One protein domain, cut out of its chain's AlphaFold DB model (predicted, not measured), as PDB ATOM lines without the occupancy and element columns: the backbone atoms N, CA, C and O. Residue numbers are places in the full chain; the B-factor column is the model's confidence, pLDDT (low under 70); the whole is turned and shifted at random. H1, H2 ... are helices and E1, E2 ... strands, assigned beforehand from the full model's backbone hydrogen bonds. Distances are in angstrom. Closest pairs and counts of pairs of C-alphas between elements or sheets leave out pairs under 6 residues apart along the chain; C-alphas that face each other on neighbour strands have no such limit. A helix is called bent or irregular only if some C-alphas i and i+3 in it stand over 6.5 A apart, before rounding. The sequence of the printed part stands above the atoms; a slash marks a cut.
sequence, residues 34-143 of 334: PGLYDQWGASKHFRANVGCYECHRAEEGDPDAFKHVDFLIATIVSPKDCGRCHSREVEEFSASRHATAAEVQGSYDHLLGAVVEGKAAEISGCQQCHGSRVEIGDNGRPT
ATOM      1  N   PRO A  34       2.258   8.443   7.292       92.75
ATOM      2  CA  PRO A  34       1.096   8.015   8.082       92.75
ATOM      3  C   PRO A  34       1.063   8.628   9.488       92.75
ATOM      4  O   PRO A  34       0.019   9.088   9.932       92.75
ATOM      5  N   GLY A  35       2.217   8.766  10.152       95.06
ATOM      6  CA  GLY A  35       2.275   9.382  11.482       95.06
ATOM      7  C   GLY A  35       1.836  10.854  11.515       95.06
ATOM      8  O   GLY A  35       1.212  11.280  12.483       95.06
ATOM      9  N   LEU A  36       2.114  11.638  10.464       94.69
ATOM     10  CA  LEU A  36       1.643  13.030  10.392       94.69
ATOM     11  C   LEU A  36       0.137  13.081  10.125       94.69
ATOM     12  O   LEU A  36      -0.557  13.923  10.695       94.69
ATOM     13  N   TYR A  37      -0.359  12.162   9.293       94.12
ATOM     14  CA  TYR A  37      -1.784  12.014   9.028       94.12
ATOM     15  C   TYR A  37      -2.560  11.644  10.298       94.12
ATOM     16  O   TYR A  37      -3.577  12.269  10.586       94.12
ATOM     17  N   ASP A  38      -2.047  10.707  11.097       95.56
ATOM     18  CA  ASP A  38      -2.672  10.279  12.353       95.56
ATOM     19  C   ASP A  38      -2.667  11.398  13.406       95.56
ATOM     20  O   ASP A  38      -3.685  11.655  14.053       95.56
ATOM     21  N   GLN A  39      -1.550  12.123  13.541       97.25
ATOM     22  CA  GLN A  39      -1.468  13.300  14.415       97.25
ATOM     23  C   GLN A  39      -2.490  14.371  14.024       97.25
ATOM     24  O   GLN A  39      -3.206  14.891  14.884       97.25
ATOM     25  N   TRP A  40      -2.580  14.691  12.729       97.00
ATOM     26  CA  TRP A  40      -3.592  15.614  12.226       97.00
ATOM     27  C   TRP A  40      -5.001  15.079  12.489       97.00
ATOM     28  O   TRP A  40      -5.813  15.817  13.039       97.00
ATOM     29  N   GLY A  41      -5.282  13.806  12.201       96.06
ATOM     30  CA  GLY A  41      -6.584  13.171  12.431       96.06
ATOM     31  C   GLY A  41      -7.057  13.233  13.889       96.06
ATOM     32  O   GLY A  41      -8.252  13.362  14.151       96.06
ATOM     33  N   ALA A  42      -6.127  13.225  14.848       96.19
ATOM     34  CA  ALA A  42      -6.422  13.403  16.273       96.19
ATOM     35  C   ALA A  42      -6.657  14.876  16.690       96.19
ATOM     36  O   ALA A  42      -7.222  15.152  17.758       96.19
ATOM     37  N   SER A  43      -6.239  15.840  15.867       97.56
ATOM     38  CA  SER A  43      -6.250  17.270  16.192       97.56
ATOM     39  C   SER A  43      -7.655  17.886  16.239       97.56
ATOM     40  O   SER A  43      -8.619  17.401  15.637       97.56
ATOM     41  N   LYS A  44      -7.779  19.029  16.932       96.56
ATOM     42  CA  LYS A  44      -8.982  19.880  16.845       96.56
ATOM     43  C   LYS A  44      -9.139  20.498  15.444       96.56
ATOM     44  O   LYS A  44     -10.269  20.689  15.011       96.56
ATOM     45  N   HIS A  45      -8.041  20.723  14.717       97.31
ATOM     46  CA  HIS A  45      -8.053  21.232  13.340       97.31
ATOM     47  C   HIS A  45      -8.741  20.271  12.363       97.31
ATOM     48  O   HIS A  45      -9.585  20.709  11.587       97.31
ATOM     49  N   PHE A  46      -8.490  18.960  12.470       96.88
ATOM     50  CA  PHE A  46      -9.208  17.947  11.686       96.88
ATOM     51  C   PHE A  46     -10.721  18.038  11.888       96.88
ATOM     52  O   PHE A  46     -11.482  18.099  10.924       96.88
ATOM     53  N   ARG A  47     -11.163  18.126  13.149       95.69
ATOM     54  CA  ARG A  47     -12.591  18.256  13.491       95.69
ATOM     55  C   ARG A  47     -13.210  19.564  12.996       95.69
ATOM     56  O   ARG A  47     -14.412  19.608  12.760       95.69
ATOM     57  N   ALA A  48     -12.395  20.603  12.835       95.56
ATOM     58  CA  ALA A  48     -12.788  21.897  12.290       95.56
ATOM     59  C   ALA A  48     -12.669  21.981  10.754       95.56
ATOM     60  O   ALA A  48     -12.841  23.060  10.198       95.56
ATOM     61  N   ASN A  49     -12.383  20.869  10.062       95.50
ATOM     62  CA  ASN A  49     -12.131  20.819   8.616       95.50
ATOM     63  C   ASN A  49     -10.960  21.707   8.144       95.50
ATOM     64  O   ASN A  49     -10.947  22.152   7.001       95.50
ATOM     65  N   VAL A  50      -9.961  21.942   8.998       96.62
ATOM     66  CA  VAL A  50      -8.689  22.562   8.603       96.62
ATOM     67  C   VAL A  50      -7.732  21.440   8.203       96.62
ATOM     68  O   VAL A  50      -7.178  20.738   9.056       96.62
ATOM     69  N   GLY A  51      -7.618  21.201   6.899       93.31
ATOM     70  CA  GLY A  51      -6.797  20.148   6.316       93.31
ATOM     71  C   GLY A  51      -5.377  20.594   5.985       93.31
ATOM     72  O   GLY A  51      -4.928  21.687   6.333       93.31
ATOM     73  N   CYS A  52      -4.646  19.706   5.308       94.06
ATOM     74  CA  CYS A  52      -3.254  19.953   4.938       94.06
ATOM     75  C   CYS A  52      -3.128  21.212   4.073       94.06
ATOM     76  O   CYS A  52      -2.250  22.033   4.314       94.06
ATOM     77  N   TYR A  53      -4.007  21.366   3.077       94.62
ATOM     78  CA  TYR A  53      -3.934  22.464   2.117       94.62
ATOM     79  C   TYR A  53      -4.344  23.803   2.739       94.62
ATOM     80  O   TYR A  53      -3.737  24.822   2.444       94.62
ATOM     81  N   GLU A  54      -5.299  23.824   3.666       95.06
ATOM     82  CA  GLU A  54      -5.731  25.054   4.342       95.06
ATOM     83  C   GLU A  54      -4.582  25.735   5.114       95.06
ATOM     84  O   GLU A  54      -4.543  26.966   5.215       95.06
ATOM     85  N   CYS A  55      -3.621  24.941   5.601       96.50
ATOM     86  CA  CYS A  55      -2.396  25.437   6.226       96.50
ATOM     87  C   CYS A  55      -1.245  25.614   5.229       96.50
ATOM     88  O   CYS A  55      -0.619  26.664   5.230       96.50
ATOM     89  N   HIS A  56      -0.965  24.601   4.402       97.19
ATOM     90  CA  HIS A  56       0.222  24.556   3.538       97.19
ATOM     91  C   HIS A  56       0.050  25.228   2.175       97.19
ATOM     92  O   HIS A  56       1.005  25.238   1.405       97.19
ATOM     93  N   ARG A  57      -1.138  25.734   1.824       95.44
ATOM     94  CA  ARG A  57      -1.315  26.496   0.582       95.44
ATOM     95  C   ARG A  57      -0.306  27.640   0.528       95.44
ATOM     96  O   ARG A  57      -0.103  28.323   1.527       95.44
ATOM     97  N   ALA A  58       0.260  27.841  -0.649       95.88
ATOM     98  CA  ALA A  58       1.088  28.990  -0.967       95.88
ATOM     99  C   ALA A  58       0.541  29.671  -2.221       95.88
ATOM    100  O   ALA A  58      -0.194  29.056  -3.004       95.88
ATOM    101  N   GLU A  59       0.898  30.932  -2.396       94.44
ATOM    102  CA  GLU A  59       0.552  31.750  -3.550       94.44
ATOM    103  C   GLU A  59       1.759  31.896  -4.485       94.44
ATOM    104  O   GLU A  59       2.916  31.691  -4.110       94.44
ATOM    105  N   GLU A  60       1.494  32.212  -5.754       93.19
ATOM    106  CA  GLU A  60       2.575  32.526  -6.684       93.19
ATOM    107  C   GLU A  60       3.315  33.779  -6.203       93.19
ATOM    108  O   GLU A  60       2.708  34.820  -5.966       93.19
ATOM    109  N   GLY A  61       4.637  33.672  -6.067       91.94
ATOM    110  CA  GLY A  61       5.482  34.741  -5.536       91.94
ATOM    111  C   GLY A  61       5.863  34.573  -4.065       91.94
ATOM    112  O   GLY A  61       6.782  35.264  -3.620       91.94
ATOM    113  N   ASP A  62       5.248  33.636  -3.331       95.44
ATOM    114  CA  ASP A  62       5.742  33.273  -2.001       95.44
ATOM    115  C   ASP A  62       7.166  32.691  -2.113       95.44
ATOM    116  O   ASP A  62       7.411  31.831  -2.969       95.44
ATOM    117  N   PRO A  63       8.121  33.110  -1.256       95.31
ATOM    118  CA  PRO A  63       9.518  32.696  -1.389       95.31
ATOM    119  C   PRO A  63       9.748  31.186  -1.274       95.31
ATOM    120  O   PRO A  63      10.727  30.686  -1.820       95.31
ATOM    121  N   ASP A  64       8.879  30.468  -0.559       96.69
ATOM    122  CA  ASP A  64       8.941  29.020  -0.337       96.69
ATOM    123  C   ASP A  64       7.805  28.239  -1.010       96.69
ATOM    124  O   ASP A  64       7.539  27.085  -0.659       96.69
ATOM    125  N   ALA A  65       7.149  28.846  -2.003       97.06
ATOM    126  CA  ALA A  65       6.187  28.144  -2.833       97.06
ATOM    127  C   ALA A  65       6.883  27.164  -3.783       97.06
ATOM    128  O   ALA A  65       7.780  27.515  -4.548       97.06
ATOM    129  N   PHE A  66       6.402  25.922  -3.808       96.06
ATOM    130  CA  PHE A  66       6.789  24.940  -4.816       96.06
ATOM    131  C   PHE A  66       5.607  24.065  -5.228       96.06
ATOM    132  O   PHE A  66       4.683  23.790  -4.454       96.06
ATOM    133  N   LYS A  67       5.634  23.593  -6.477       94.81
ATOM    134  CA  LYS A  67       4.603  22.688  -6.987       94.81
ATOM    135  C   LYS A  67       4.760  21.307  -6.352       94.81
ATOM    136  O   LYS A  67       5.802  20.660  -6.475       94.81
ATOM    137  N   HIS A  68       3.700  20.826  -5.718       89.81
ATOM    138  CA  HIS A  68       3.604  19.483  -5.169       89.81
ATOM    139  C   HIS A  68       2.368  18.776  -5.728       89.81
ATOM    140  O   HIS A  68       1.237  19.011  -5.305       89.81
ATOM    141  N   VAL A  69       2.605  17.885  -6.697       87.75
ATOM    142  CA  VAL A  69       1.553  17.243  -7.497       87.75
ATOM    143  C   VAL A  69       0.738  18.316  -8.241       87.75
ATOM    144  O   VAL A  69       1.281  18.978  -9.126       87.75
ATOM    145  N   ASP A  70      -0.520  18.526  -7.856       88.31
ATOM    146  CA  ASP A  70      -1.455  19.455  -8.498       88.31
ATOM    147  C   ASP A  70      -1.616  20.770  -7.711       88.31
ATOM    148  O   ASP A  70      -2.396  21.629  -8.113       88.31
ATOM    149  N   PHE A  71      -0.896  20.940  -6.595       92.50
ATOM    150  CA  PHE A  71      -1.040  22.083  -5.692       92.50
ATOM    151  C   PHE A  71       0.251  22.892  -5.596       92.50
ATOM    152  O   PHE A  71       1.348  22.333  -5.646       92.50
ATOM    153  N   LEU A  72       0.116  24.202  -5.408       95.44
ATOM    154  CA  LEU A  72       1.201  25.064  -4.958       95.44
ATOM    155  C   LEU A  72       1.168  25.109  -3.430       95.44
ATOM    156  O   LEU A  72       0.125  25.416  -2.842       95.44
ATOM    157  N   ILE A  73       2.273  24.721  -2.796       96.88
ATOM    158  CA  ILE A  73       2.362  24.628  -1.339       96.88
ATOM    159  C   ILE A  73       3.671  25.212  -0.819       96.88
ATOM    160  O   ILE A  73       4.663  25.263  -1.543       96.88
ATOM    161  N   ALA A  74       3.666  25.551   0.463       97.38
ATOM    162  CA  ALA A  74       4.831  25.867   1.268       97.38
ATOM    163  C   ALA A  74       5.077  24.747   2.288       97.38
ATOM    164  O   ALA A  74       4.151  24.159   2.861       97.38
ATOM    165  N   THR A  75       6.350  24.433   2.549       95.88
ATOM    166  CA  THR A  75       6.695  23.472   3.617       95.88
ATOM    167  C   THR A  75       6.435  24.087   4.992       95.88
ATOM    168  O   THR A  75       6.063  23.381   5.934       95.88
ATOM    169  N   ILE A  76       6.652  25.396   5.120       97.19
ATOM    170  CA  ILE A  76       6.641  26.105   6.391       97.19
ATOM    171  C   ILE A  76       5.313  26.831   6.536       97.19
ATOM    172  O   ILE A  76       5.016  27.741   5.786       97.19
ATOM    173  N   VAL A  77       4.551  26.454   7.561       97.56
ATOM    174  CA  VAL A  77       3.383  27.223   8.002       97.56
ATOM    175  C   VAL A  77       3.871  28.255   9.015       97.56
ATOM    176  O   VAL A  77       4.420  27.893  10.068       97.56
ATOM    177  N   SER A  78       3.737  29.531   8.674       97.75
ATOM    178  CA  SER A  78       4.237  30.656   9.460       97.75
ATOM    179  C   SER A  78       3.168  31.206  10.426       97.75
ATOM    180  O   SER A  78       1.988  30.847  10.351       97.75
ATOM    181  N   PRO A  79       3.536  32.115  11.346       98.38
ATOM    182  CA  PRO A  79       2.567  32.911  12.092       98.38
ATOM    183  C   PRO A  79       1.554  33.666  11.215       98.38
ATOM    184  O   PRO A  79       0.404  33.784  11.625       98.38
ATOM    185  N   LYS A  80       1.915  34.141  10.011       97.69
ATOM    186  CA  LYS A  80       0.946  34.806   9.115       97.69
ATOM    187  C   LYS A  80      -0.119  33.834   8.612       97.69
ATOM    188  O   LYS A  80      -1.292  34.201   8.579       97.69
ATOM    189  N   ASP A  81       0.252  32.588   8.309       98.06
ATOM    190  CA  ASP A  81      -0.719  31.549   7.947       98.06
ATOM    191  C   ASP A  81      -1.680  31.250   9.098       98.06
ATOM    192  O   ASP A  81      -2.895  31.182   8.901       98.06
ATOM    193  N   CYS A  82      -1.141  31.128  10.316       98.19
ATOM    194  CA  CYS A  82      -1.933  30.927  11.531       98.19
ATOM    195  C   CYS A  82      -2.884  32.113  11.772       98.19
ATOM    196  O   CYS A  82      -4.045  31.926  12.139       98.19
ATOM    197  N   GLY A  83      -2.407  33.334  11.517       98.00
ATOM    198  CA  GLY A  83      -3.122  34.592  11.723       98.00
ATOM    199  C   GLY A  83      -4.363  34.766  10.848       98.00
ATOM    200  O   GLY A  83      -5.227  35.568  11.195       98.00
ATOM    201  N   ARG A  84      -4.517  33.969   9.780       97.00
ATOM    202  CA  ARG A  84      -5.761  33.915   8.991       97.00
ATOM    203  C   ARG A  84      -6.972  33.502   9.833       97.00
ATOM    204  O   ARG A  84      -8.091  33.899   9.519       97.00
ATOM    205  N   CYS A  85      -6.752  32.719  10.894       98.25
ATOM    206  CA  CYS A  85      -7.795  32.282  11.827       98.25
ATOM    207  C   CYS A  85      -7.527  32.705  13.283       98.25
ATOM    208  O   CYS A  85      -8.473  32.899  14.040       98.25
ATOM    209  N   HIS A  86      -6.260  32.867  13.670       98.19
ATOM    210  CA  HIS A  86      -5.806  33.159  15.036       98.19
ATOM    211  C   HIS A  86      -5.100  34.519  15.119       98.19
ATOM    212  O   HIS A  86      -3.973  34.630  15.603       98.19
ATOM    213  N   SER A  87      -5.734  35.562  14.578       98.38
ATOM    214  CA  SER A  87      -5.132  36.898  14.464       98.38
ATOM    215  C   SER A  87      -4.735  37.485  15.819       98.38
ATOM    216  O   SER A  87      -3.631  38.003  15.951       98.38
ATOM    217  N   ARG A  88      -5.588  37.328  16.840       98.44
ATOM    218  CA  ARG A  88      -5.312  37.796  18.204       98.44
ATOM    219  C   ARG A  88      -4.075  37.125  18.792       98.44
ATOM    220  O   ARG A  88      -3.192  37.807  19.298       98.44
ATOM    221  N   GLU A  89      -3.999  35.796  18.731       98.56
ATOM    222  CA  GLU A  89      -2.871  35.053  19.298       98.56
ATOM    223  C   GLU A  89      -1.555  35.406  18.587       98.56
ATOM    224  O   GLU A  89      -0.509  35.505  19.228       98.56
ATOM    225  N   VAL A  90      -1.606  35.649  17.273       98.50
ATOM    226  CA  VAL A  90      -0.442  36.090  16.493       98.50
ATOM    227  C   VAL A  90      -0.024  37.512  16.860       98.50
ATOM    228  O   VAL A  90       1.171  37.752  17.026       98.50
ATOM    229  N   GLU A  91      -0.963  38.445  17.025       98.31
ATOM    230  CA  GLU A  91      -0.679  39.822  17.452       98.31
ATOM    231  C   GLU A  91      -0.017  39.854  18.838       98.31
ATOM    232  O   GLU A  91       1.055  40.438  19.007       98.31
ATOM    233  N   GLU A  92      -0.597  39.142  19.805       98.38
ATOM    234  CA  GLU A  92      -0.051  39.004  21.158       98.38
ATOM    235  C   GLU A  92       1.348  38.377  21.145       98.38
ATOM    236  O   GLU A  92       2.276  38.900  21.765       98.38
ATOM    237  N   PHE A  93       1.532  37.275  20.410       98.50
ATOM    238  CA  PHE A  93       2.839  36.635  20.287       98.50
ATOM    239  C   PHE A  93       3.873  37.579  19.660       98.50
ATOM    240  O   PHE A  93       5.000  37.665  20.151       98.50
ATOM    241  N   SER A  94       3.495  38.305  18.607       96.81
ATOM    242  CA  SER A  94       4.385  39.207  17.864       96.81
ATOM    243  C   SER A  94       4.868  40.381  18.715       96.81
ATOM    244  O   SER A  94       5.982  40.860  18.516       96.81
ATOM    245  N   ALA A  95       4.064  40.816  19.690       94.00
ATOM    246  CA  ALA A  95       4.439  41.844  20.659       94.00
ATOM    247  C   ALA A  95       5.410  41.339  21.747       94.00
ATOM    248  O   ALA A  95       6.019  42.137  22.466       94.00
ATOM    249  N   SER A  96       5.566  40.020  21.886       94.31
ATOM    250  CA  SER A  96       6.376  39.407  22.936       94.31
ATOM    251  C   SER A  96       7.870  39.369  22.596       94.31
ATOM    252  O   SER A  96       8.277  39.301  21.435       94.31
ATOM    253  N   ARG A  97       8.724  39.274  23.626       91.19
ATOM    254  CA  ARG A  97      10.165  39.011  23.430       91.19
ATOM    255  C   ARG A  97      10.467  37.644  22.805       91.19
ATOM    256  O   ARG A  97      11.558  37.450  22.281       91.19
ATOM    257  N   HIS A  98       9.530  36.696  22.847       95.75
ATOM    258  CA  HIS A  98       9.701  35.406  22.182       95.75
ATOM    259  C   HIS A  98       9.745  35.557  20.657       95.75
ATOM    260  O   HIS A  98      10.549  34.887  20.011       95.75
ATOM    261  N   ALA A  99       8.972  36.482  20.079       96.31
ATOM    262  CA  ALA A  99       9.015  36.752  18.641       96.31
ATOM    263  C   ALA A  99      10.372  37.317  18.187       96.31
ATOM    264  O   ALA A  99      10.760  37.146  17.037       96.31
ATOM    265  N   THR A 100      11.129  37.951  19.082       92.94
ATOM    266  CA  THR A 100      12.458  38.506  18.784       92.94
ATOM    267  C   THR A 100      13.602  37.599  19.241       92.94
ATOM    268  O   THR A 100      14.755  38.015  19.227       92.94
ATOM    269  N   ALA A 101      13.331  36.357  19.661       92.69
ATOM    270  CA  ALA A 101      14.349  35.501  20.277       92.69
ATOM    271  C   ALA A 101      15.517  35.138  19.343       92.69
ATOM    272  O   ALA A 101      16.628  34.939  19.833       92.69
ATOM    273  N   ALA A 102      15.304  35.101  18.021       90.81
ATOM    274  CA  ALA A 102      16.374  34.870  17.048       90.81
ATOM    275  C   ALA A 102      17.338  36.062  16.914       90.81
ATOM    276  O   ALA A 102      18.456  35.889  16.442       90.81
ATOM    277  N   GLU A 103      16.959  37.261  17.371       82.31
ATOM    278  CA  GLU A 103      17.825  38.453  17.347       82.31
ATOM    279  C   GLU A 103      18.922  38.416  18.423       82.31
ATOM    280  O   GLU A 103      19.738  39.327  18.514       82.31
ATOM    281  N   VAL A 104      18.991  37.343  19.220       67.25
ATOM    282  CA  VAL A 104      20.154  37.047  20.076       67.25
ATOM    283  C   VAL A 104      21.419  36.777  19.235       67.25
ATOM    284  O   VAL A 104      22.532  36.825  19.767       67.25
ATOM    285  N   GLN A 105      21.266  36.562  17.921       54.72
ATOM    286  CA  GLN A 105      22.340  36.538  16.923       54.72
ATOM    287  C   GLN A 105      23.108  37.873  16.926       54.72
ATOM    288  O   GLN A 105      22.655  38.868  16.367       54.72
ATOM    289  N   GLY A 106      24.253  37.902  17.611       50.38
ATOM    290  CA  GLY A 106      25.075  39.101  17.831       50.38
ATOM    291  C   GLY A 106      25.419  39.375  19.301       50.38
ATOM    292  O   GLY A 106      26.204  40.273  19.592       50.38
ATOM    293  N   SER A 107      24.861  38.604  20.237       61.84
ATOM    294  CA  SER A 107      25.301  38.593  21.637       61.84
ATOM    295  C   SER A 107      26.664  37.902  21.807       61.84
ATOM    296  O   SER A 107      27.077  37.107  20.963       61.84
ATOM    297  N   TYR A 108      27.353  38.165  22.923       57.06
ATOM    298  CA  TYR A 108      28.566  37.421  23.301       57.06
ATOM    299  C   TYR A 108      28.318  35.903  23.355       57.06
ATOM    300  O   TYR A 108      29.165  35.130  22.917       57.06
ATOM    301  N   ASP A 109      27.131  35.480  23.794       59.88
ATOM    302  CA  ASP A 109      26.738  34.065  23.835       59.88
ATOM    303  C   ASP A 109      26.643  33.466  22.419       59.88
ATOM    304  O   ASP A 109      27.065  32.337  22.177       59.88
ATOM    305  N   HIS A 110      26.173  34.252  21.442       65.44
ATOM    306  CA  HIS A 110      26.194  33.855  20.033       65.44
ATOM    307  C   HIS A 110      27.619  33.757  19.476       65.44
ATOM    308  O   HIS A 110      27.880  32.868  18.672       65.44
ATOM    309  N   LEU A 111      28.547  34.624  19.900       66.62
ATOM    310  CA  LEU A 111      29.952  34.534  19.486       66.62
ATOM    311  C   LEU A 111      30.574  33.205  19.937       66.62
ATOM    312  O   LEU A 111      31.233  32.539  19.141       66.62
ATOM    313  N   LEU A 112      30.327  32.798  21.185       68.50
ATOM    314  CA  LEU A 112      30.807  31.517  21.705       68.50
ATOM    315  C   LEU A 112      30.211  30.341  20.918       68.50
ATOM    316  O   LEU A 112      30.962  29.523  20.390       68.50
ATOM    317  N   GLY A 113      28.888  30.304  20.738       69.38
ATOM    318  CA  GLY A 113      28.237  29.212  20.004       69.38
ATOM    319  C   GLY A 113      28.610  29.151  18.515       69.38
ATOM    320  O   GLY A 113      28.953  28.098  17.988       69.38
ATOM    321  N   ALA A 114      28.576  30.280  17.804       69.00
ATOM    322  CA  ALA A 114      28.775  30.294  16.354       69.00
ATOM    323  C   ALA A 114      30.250  30.172  15.939       69.00
ATOM    324  O   ALA A 114      30.539  29.554  14.910       69.00
ATOM    325  N   VAL A 115      31.175  30.759  16.711       73.19
ATOM    326  CA  VAL A 115      32.599  30.847  16.340       73.19
ATOM    327  C   VAL A 115      33.457  29.837  17.092       73.19
ATOM    328  O   VAL A 115      34.301  29.200  16.469       73.19
ATOM    329  N   VAL A 116      33.257  29.673  18.405       79.62
ATOM    330  CA  VAL A 116      34.097  28.773  19.215       79.62
ATOM    331  C   VAL A 116      33.622  27.325  19.102       79.62
ATOM    332  O   VAL A 116      34.437  26.440  18.855       79.62
ATOM    333  N   GLU A 117      32.318  27.072  19.241       83.75
ATOM    334  CA  GLU A 117      31.757  25.711  19.147       83.75
ATOM    335  C   GLU A 117      31.525  25.262  17.694       83.75
ATOM    336  O   GLU A 117      31.632  24.078  17.367       83.75
ATOM    337  N   GLY A 118      31.236  26.217  16.807       86.44
ATOM    338  CA  GLY A 118      31.058  26.008  15.374       86.44
ATOM    339  C   GLY A 118      29.600  25.837  14.934       86.44
ATOM    340  O   GLY A 118      28.689  25.535  15.706       86.44
ATOM    341  N   LYS A 119      29.365  26.005  13.626       85.69
ATOM    342  CA  LYS A 119      28.012  26.167  13.064       85.69
ATOM    343  C   LYS A 119      27.054  25.005  13.344       85.69
ATOM    344  O   LYS A 119      25.869  25.227  13.574       85.69
ATOM    345  N   ALA A 120      27.545  23.767  13.321       89.06
ATOM    346  CA  ALA A 120      26.712  22.589  13.569       89.06
ATOM    347  C   ALA A 120      26.196  22.529  15.021       89.06
ATOM    348  O   ALA A 120      25.042  22.147  15.245       89.06
ATOM    349  N   ALA A 121      27.025  22.946  15.988       88.69
ATOM    350  CA  ALA A 121      26.644  23.059  17.394       88.69
ATOM    351  C   ALA A 121      25.615  24.181  17.582       88.69
ATOM    352  O   ALA A 121      24.563  23.955  18.173       88.69
ATOM    353  N   GLU A 122      25.840  25.340  16.957       88.06
ATOM    354  CA  GLU A 122      24.900  26.467  16.979       88.06
ATOM    355  C   GLU A 122      23.504  26.077  16.444       88.06
ATOM    356  O   GLU A 122      22.482  26.393  17.061       88.06
ATOM    357  N   ILE A 123      23.453  25.355  15.314       89.56
ATOM    358  CA  ILE A 123      22.206  24.867  14.696       89.56
ATOM    359  C   ILE A 123      21.475  23.884  15.618       89.56
ATOM    360  O   ILE A 123      20.245  23.926  15.713       89.56
ATOM    361  N   SER A 124      22.215  22.992  16.279       89.06
ATOM    362  CA  SER A 124      21.642  21.909  17.090       89.06
ATOM    363  C   SER A 124      21.311  22.333  18.526       89.06
ATOM    364  O   SER A 124      20.436  21.731  19.142       89.06
ATOM    365  N   GLY A 125      21.974  23.367  19.046       88.62
ATOM    366  CA  GLY A 125      21.773  23.916  20.388       88.62
ATOM    367  C   GLY A 125      20.973  25.215  20.355       88.62
ATOM    368  O   GLY A 125      19.743  25.208  20.432       88.62
ATOM    369  N   CYS A 126      21.668  26.347  20.214       89.12
ATOM    370  CA  CYS A 126      21.093  27.689  20.343       89.12
ATOM    371  C   CYS A 126      19.877  27.908  19.429       89.12
ATOM    372  O   CYS A 126      18.825  28.385  19.869       89.12
ATOM    373  N   GLN A 127      19.986  27.532  18.151       91.44
ATOM    374  CA  GLN A 127      18.938  27.794  17.162       91.44
ATOM    375  C   GLN A 127      17.693  26.915  17.342       91.44
ATOM    376  O   GLN A 127      16.622  27.296  16.860       91.44
ATOM    377  N   GLN A 128      17.783  25.789  18.061       92.94
ATOM    378  CA  GLN A 128      16.612  24.965  18.392       92.94
ATOM    379  C   GLN A 128      15.722  25.603  19.468       92.94
ATOM    380  O   GLN A 128      14.527  25.284  19.534       92.94
ATOM    381  N   CYS A 129      16.281  26.520  20.263       93.88
ATOM    382  CA  CYS A 129      15.570  27.296  21.279       93.88
ATOM    383  C   CYS A 129      15.192  28.693  20.769       93.88
ATOM    384  O   CYS A 129      14.016  29.056  20.779       93.88
ATOM    385  N   HIS A 130      16.166  29.456  20.267       94.38
ATOM    386  CA  HIS A 130      15.995  30.859  19.867       94.38
ATOM    387  C   HIS A 130      15.385  31.028  18.477       94.38
ATOM    388  O   HIS A 130      14.565  31.918  18.250       94.38
ATOM    389  N   GLY A 131      15.748  30.136  17.560       94.62
ATOM    390  CA  GLY A 131      15.394  30.220  16.151       94.62
ATOM    391  C   GLY A 131      16.497  30.865  15.320       94.62
ATOM    392  O   GLY A 131      17.440  31.469  15.831       94.62
ATOM    393  N   SER A 132      16.369  30.720  14.009       93.94
ATOM    394  CA  SER A 132      17.228  31.365  13.022       93.94
ATOM    395  C   SER A 132      16.422  31.786  11.799       93.94
ATOM    396  O   SER A 132      15.220  31.511  11.712       93.94
ATOM    397  N   ARG A 133      17.060  32.524  10.886       95.31
ATOM    398  CA  ARG A 133      16.485  32.787   9.568       95.31
ATOM    399  C   ARG A 133      16.463  31.495   8.777       95.31
ATOM    400  O   ARG A 133      17.496  30.852   8.638       95.31
ATOM    401  N   VAL A 134      15.287  31.146   8.270       96.69
ATOM    402  CA  VAL A 134      15.153  30.033   7.338       96.69
ATOM    403  C   VAL A 134      15.500  30.509   5.937       96.69
ATOM    404  O   VAL A 134      14.958  31.504   5.457       96.69
ATOM    405  N   GLU A 135      16.410  29.789   5.302       96.69
ATOM    406  CA  GLU A 135      16.811  29.982   3.916       96.69
ATOM    407  C   GLU A 135      16.038  29.020   3.023       96.69
ATOM    408  O   GLU A 135      15.835  27.854   3.370       96.69
ATOM    409  N   ILE A 136      15.634  29.515   1.858       97.69
ATOM    410  CA  ILE A 136      14.943  28.738   0.837       97.69
ATOM    411  C   ILE A 136      15.886  28.548  -0.345       97.69
ATOM    412  O   ILE A 136      16.494  29.507  -0.810       97.69
ATOM    413  N   GLY A 137      16.036  27.303  -0.793       95.88
ATOM    414  CA  GLY A 137      16.802  26.982  -1.992       95.88
ATOM    415  C   GLY A 137      15.994  27.198  -3.271       95.88
ATOM    416  O   GLY A 137      14.775  27.350  -3.236       95.88
ATOM    417  N   ASP A 138      16.665  27.101  -4.416       93.94
ATOM    418  CA  ASP A 138      16.085  27.354  -5.749       93.94
ATOM    419  C   ASP A 138      14.867  26.477  -6.094       93.94
ATOM    420  O   ASP A 138      14.097  26.777  -7.003       93.94
ATOM    421  N   ASN A 139      14.674  25.371  -5.371       92.25
ATOM    422  CA  ASN A 139      13.534  24.468  -5.522       92.25
ATOM    423  C   ASN A 139      12.306  24.868  -4.678       92.25
ATOM    424  O   ASN A 139      11.379  24.061  -4.558       92.25
ATOM    425  N   GLY A 140      12.320  26.050  -4.051       94.38
ATOM    426  CA  GLY A 140      11.261  26.547  -3.169       94.38
ATOM    427  C   GLY A 140      11.188  25.822  -1.823       94.38
ATOM    428  O   GLY A 140      10.200  25.938  -1.109       94.38
ATOM    429  N   ARG A 141      12.202  25.027  -1.452       95.69
ATOM    430  CA  ARG A 141      12.222  24.277  -0.185       95.69
ATOM    431  C   ARG A 141      13.267  24.827   0.777       95.69
ATOM    432  O   ARG A 141      14.319  25.291   0.334       95.69
ATOM    433  N   PRO A 142      13.030  24.718   2.094       96.69
ATOM    434  CA  PRO A 142      14.009  25.159   3.070       96.69
ATOM    435  C   PRO A 142      15.288  24.321   3.024       96.69
ATOM    436  O   PRO A 142      15.249  23.104   2.806       96.69
ATOM    437  N   THR A 143      16.424  24.977   3.236       95.62
ATOM    438  CA  THR A 143      17.747  24.349   3.170       95.62
ATOM    439  C   THR A 143      18.070  23.559   4.448       95.62
ATOM    440  O   THR A 143      17.684  23.969   5.547       95.62
TER     441      THR A 143
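AT A GLANCE: This is residues 34 to 143 of the 334 residues of the protein "Cytochrome_C554 domain-containing protein" of Candidatus Dadabacteria bacterium (UniProt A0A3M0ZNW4). A loose, open U is made of short helices strung along a winding chain, with a mostly empty middle. One arm holds H1, H2 and H3 with the small hairpin of E1 and E2, H4 and H5 lie toward the base, and the other arm is a cluster of H6, H7, H8 and H9, from which residues 131 to 143, with no named element, fold back toward the hairpin. The printed part has 110 residues, with nine named helices and two named strands in the order H1, H2, H3, E1, E2, H4, H5, H6, H7, H8, H9. The class is mostly helix, and the one sheet, in the order E1, E2, is antiparallel. The whole is loose, with a radius of gyration of the C-alphas of 17.0 A and spans of 47 by 33 by 30 A.

IN THESE COORDINATES: H1, residues 34 to 42, begins at C-alpha 34 at (1.096, 8.015, 8.082) and is 12.4 A from first to last C-alpha. H2 is residues 44 to 47 and H3 is residues 52 to 56. E1, residues 65 to 68, is 9.3 A long, and E2, residues 71 to 74, is 9.9 A long. H4 is residues 79 to 83. H5, residues 87 to 95, spans 12.4 A and begins at C-alpha 87 at (-5.132, 36.898, 14.464). H6 is residues 101 to 104; it is neither bent nor irregular, but only just: C-alphas 101 and 104 are 6.0 A apart. H7, residues 108 to 117, is the longest helix by residues, at 12.8 A; it too is neither bent nor irregular, but only just, with C-alphas 114 and 117 at 6.1 A. H8, residues 119 to 124, spans 8.7 A, and H9, residues 126 to 130, ends at C-alpha 130 at (15.995, 30.859, 19.867).

HOW THE PARTS SIT: H1 and H2 are close but not clearly touching, and their closest C-alphas, those of Trp 40 and Phe 46, are 6.1 A apart. H1 and H3 are only just apart, at 8.5 A. The closest C-alphas of H3 and E2 are those of His 56 and Ala 74, 5.3 A apart. E1 and E2 form a hairpin, antiparallel at 135 degrees, with N 66 and O 73 at 2.9 A and N 68 and O 71 at 2.8 A, both within hydrogen-bond range. H3 and H4 are close but not clearly touching, with Cys 55 and Asp 81 their closest C-alphas at 6.6 A. H4 and H5 touch, and their closest C-alphas are those of Gly 83 and Val 90, 5.7 A apart. H5 and H6 are apart. H6 and H9 touch, with the C-alphas of Ala 102 and His 130 closest at 4.9 A. H7 and H8 touch only at the corner, with the C-alphas of Gly 113 and Glu 122 closest at 5.3 A; their lines are only just about perpendicular, at 71 degrees. H8 and H9 meet only through their link. In H1, H3, H4, H5, H8 and H9 every O i to N i+4 pair is within hydrogen-bond range; in H7 it is 5 of 6, and H2 and H6 are too short for such a pair.

THE WHOLE: The two C-alphas farthest apart, those of Arg 47 and Val 116, are 48.2 A apart. The printed part has no cut. No link is long, and the link from H3 to E1, with 8 residues, is short but not tight. Residues 115 to 120, of which 115 to 117 belong to H7, stand free. The mean pLDDT of the printed part is 91.1, and the model's confidence is low, under 70, in residues 104 to 114.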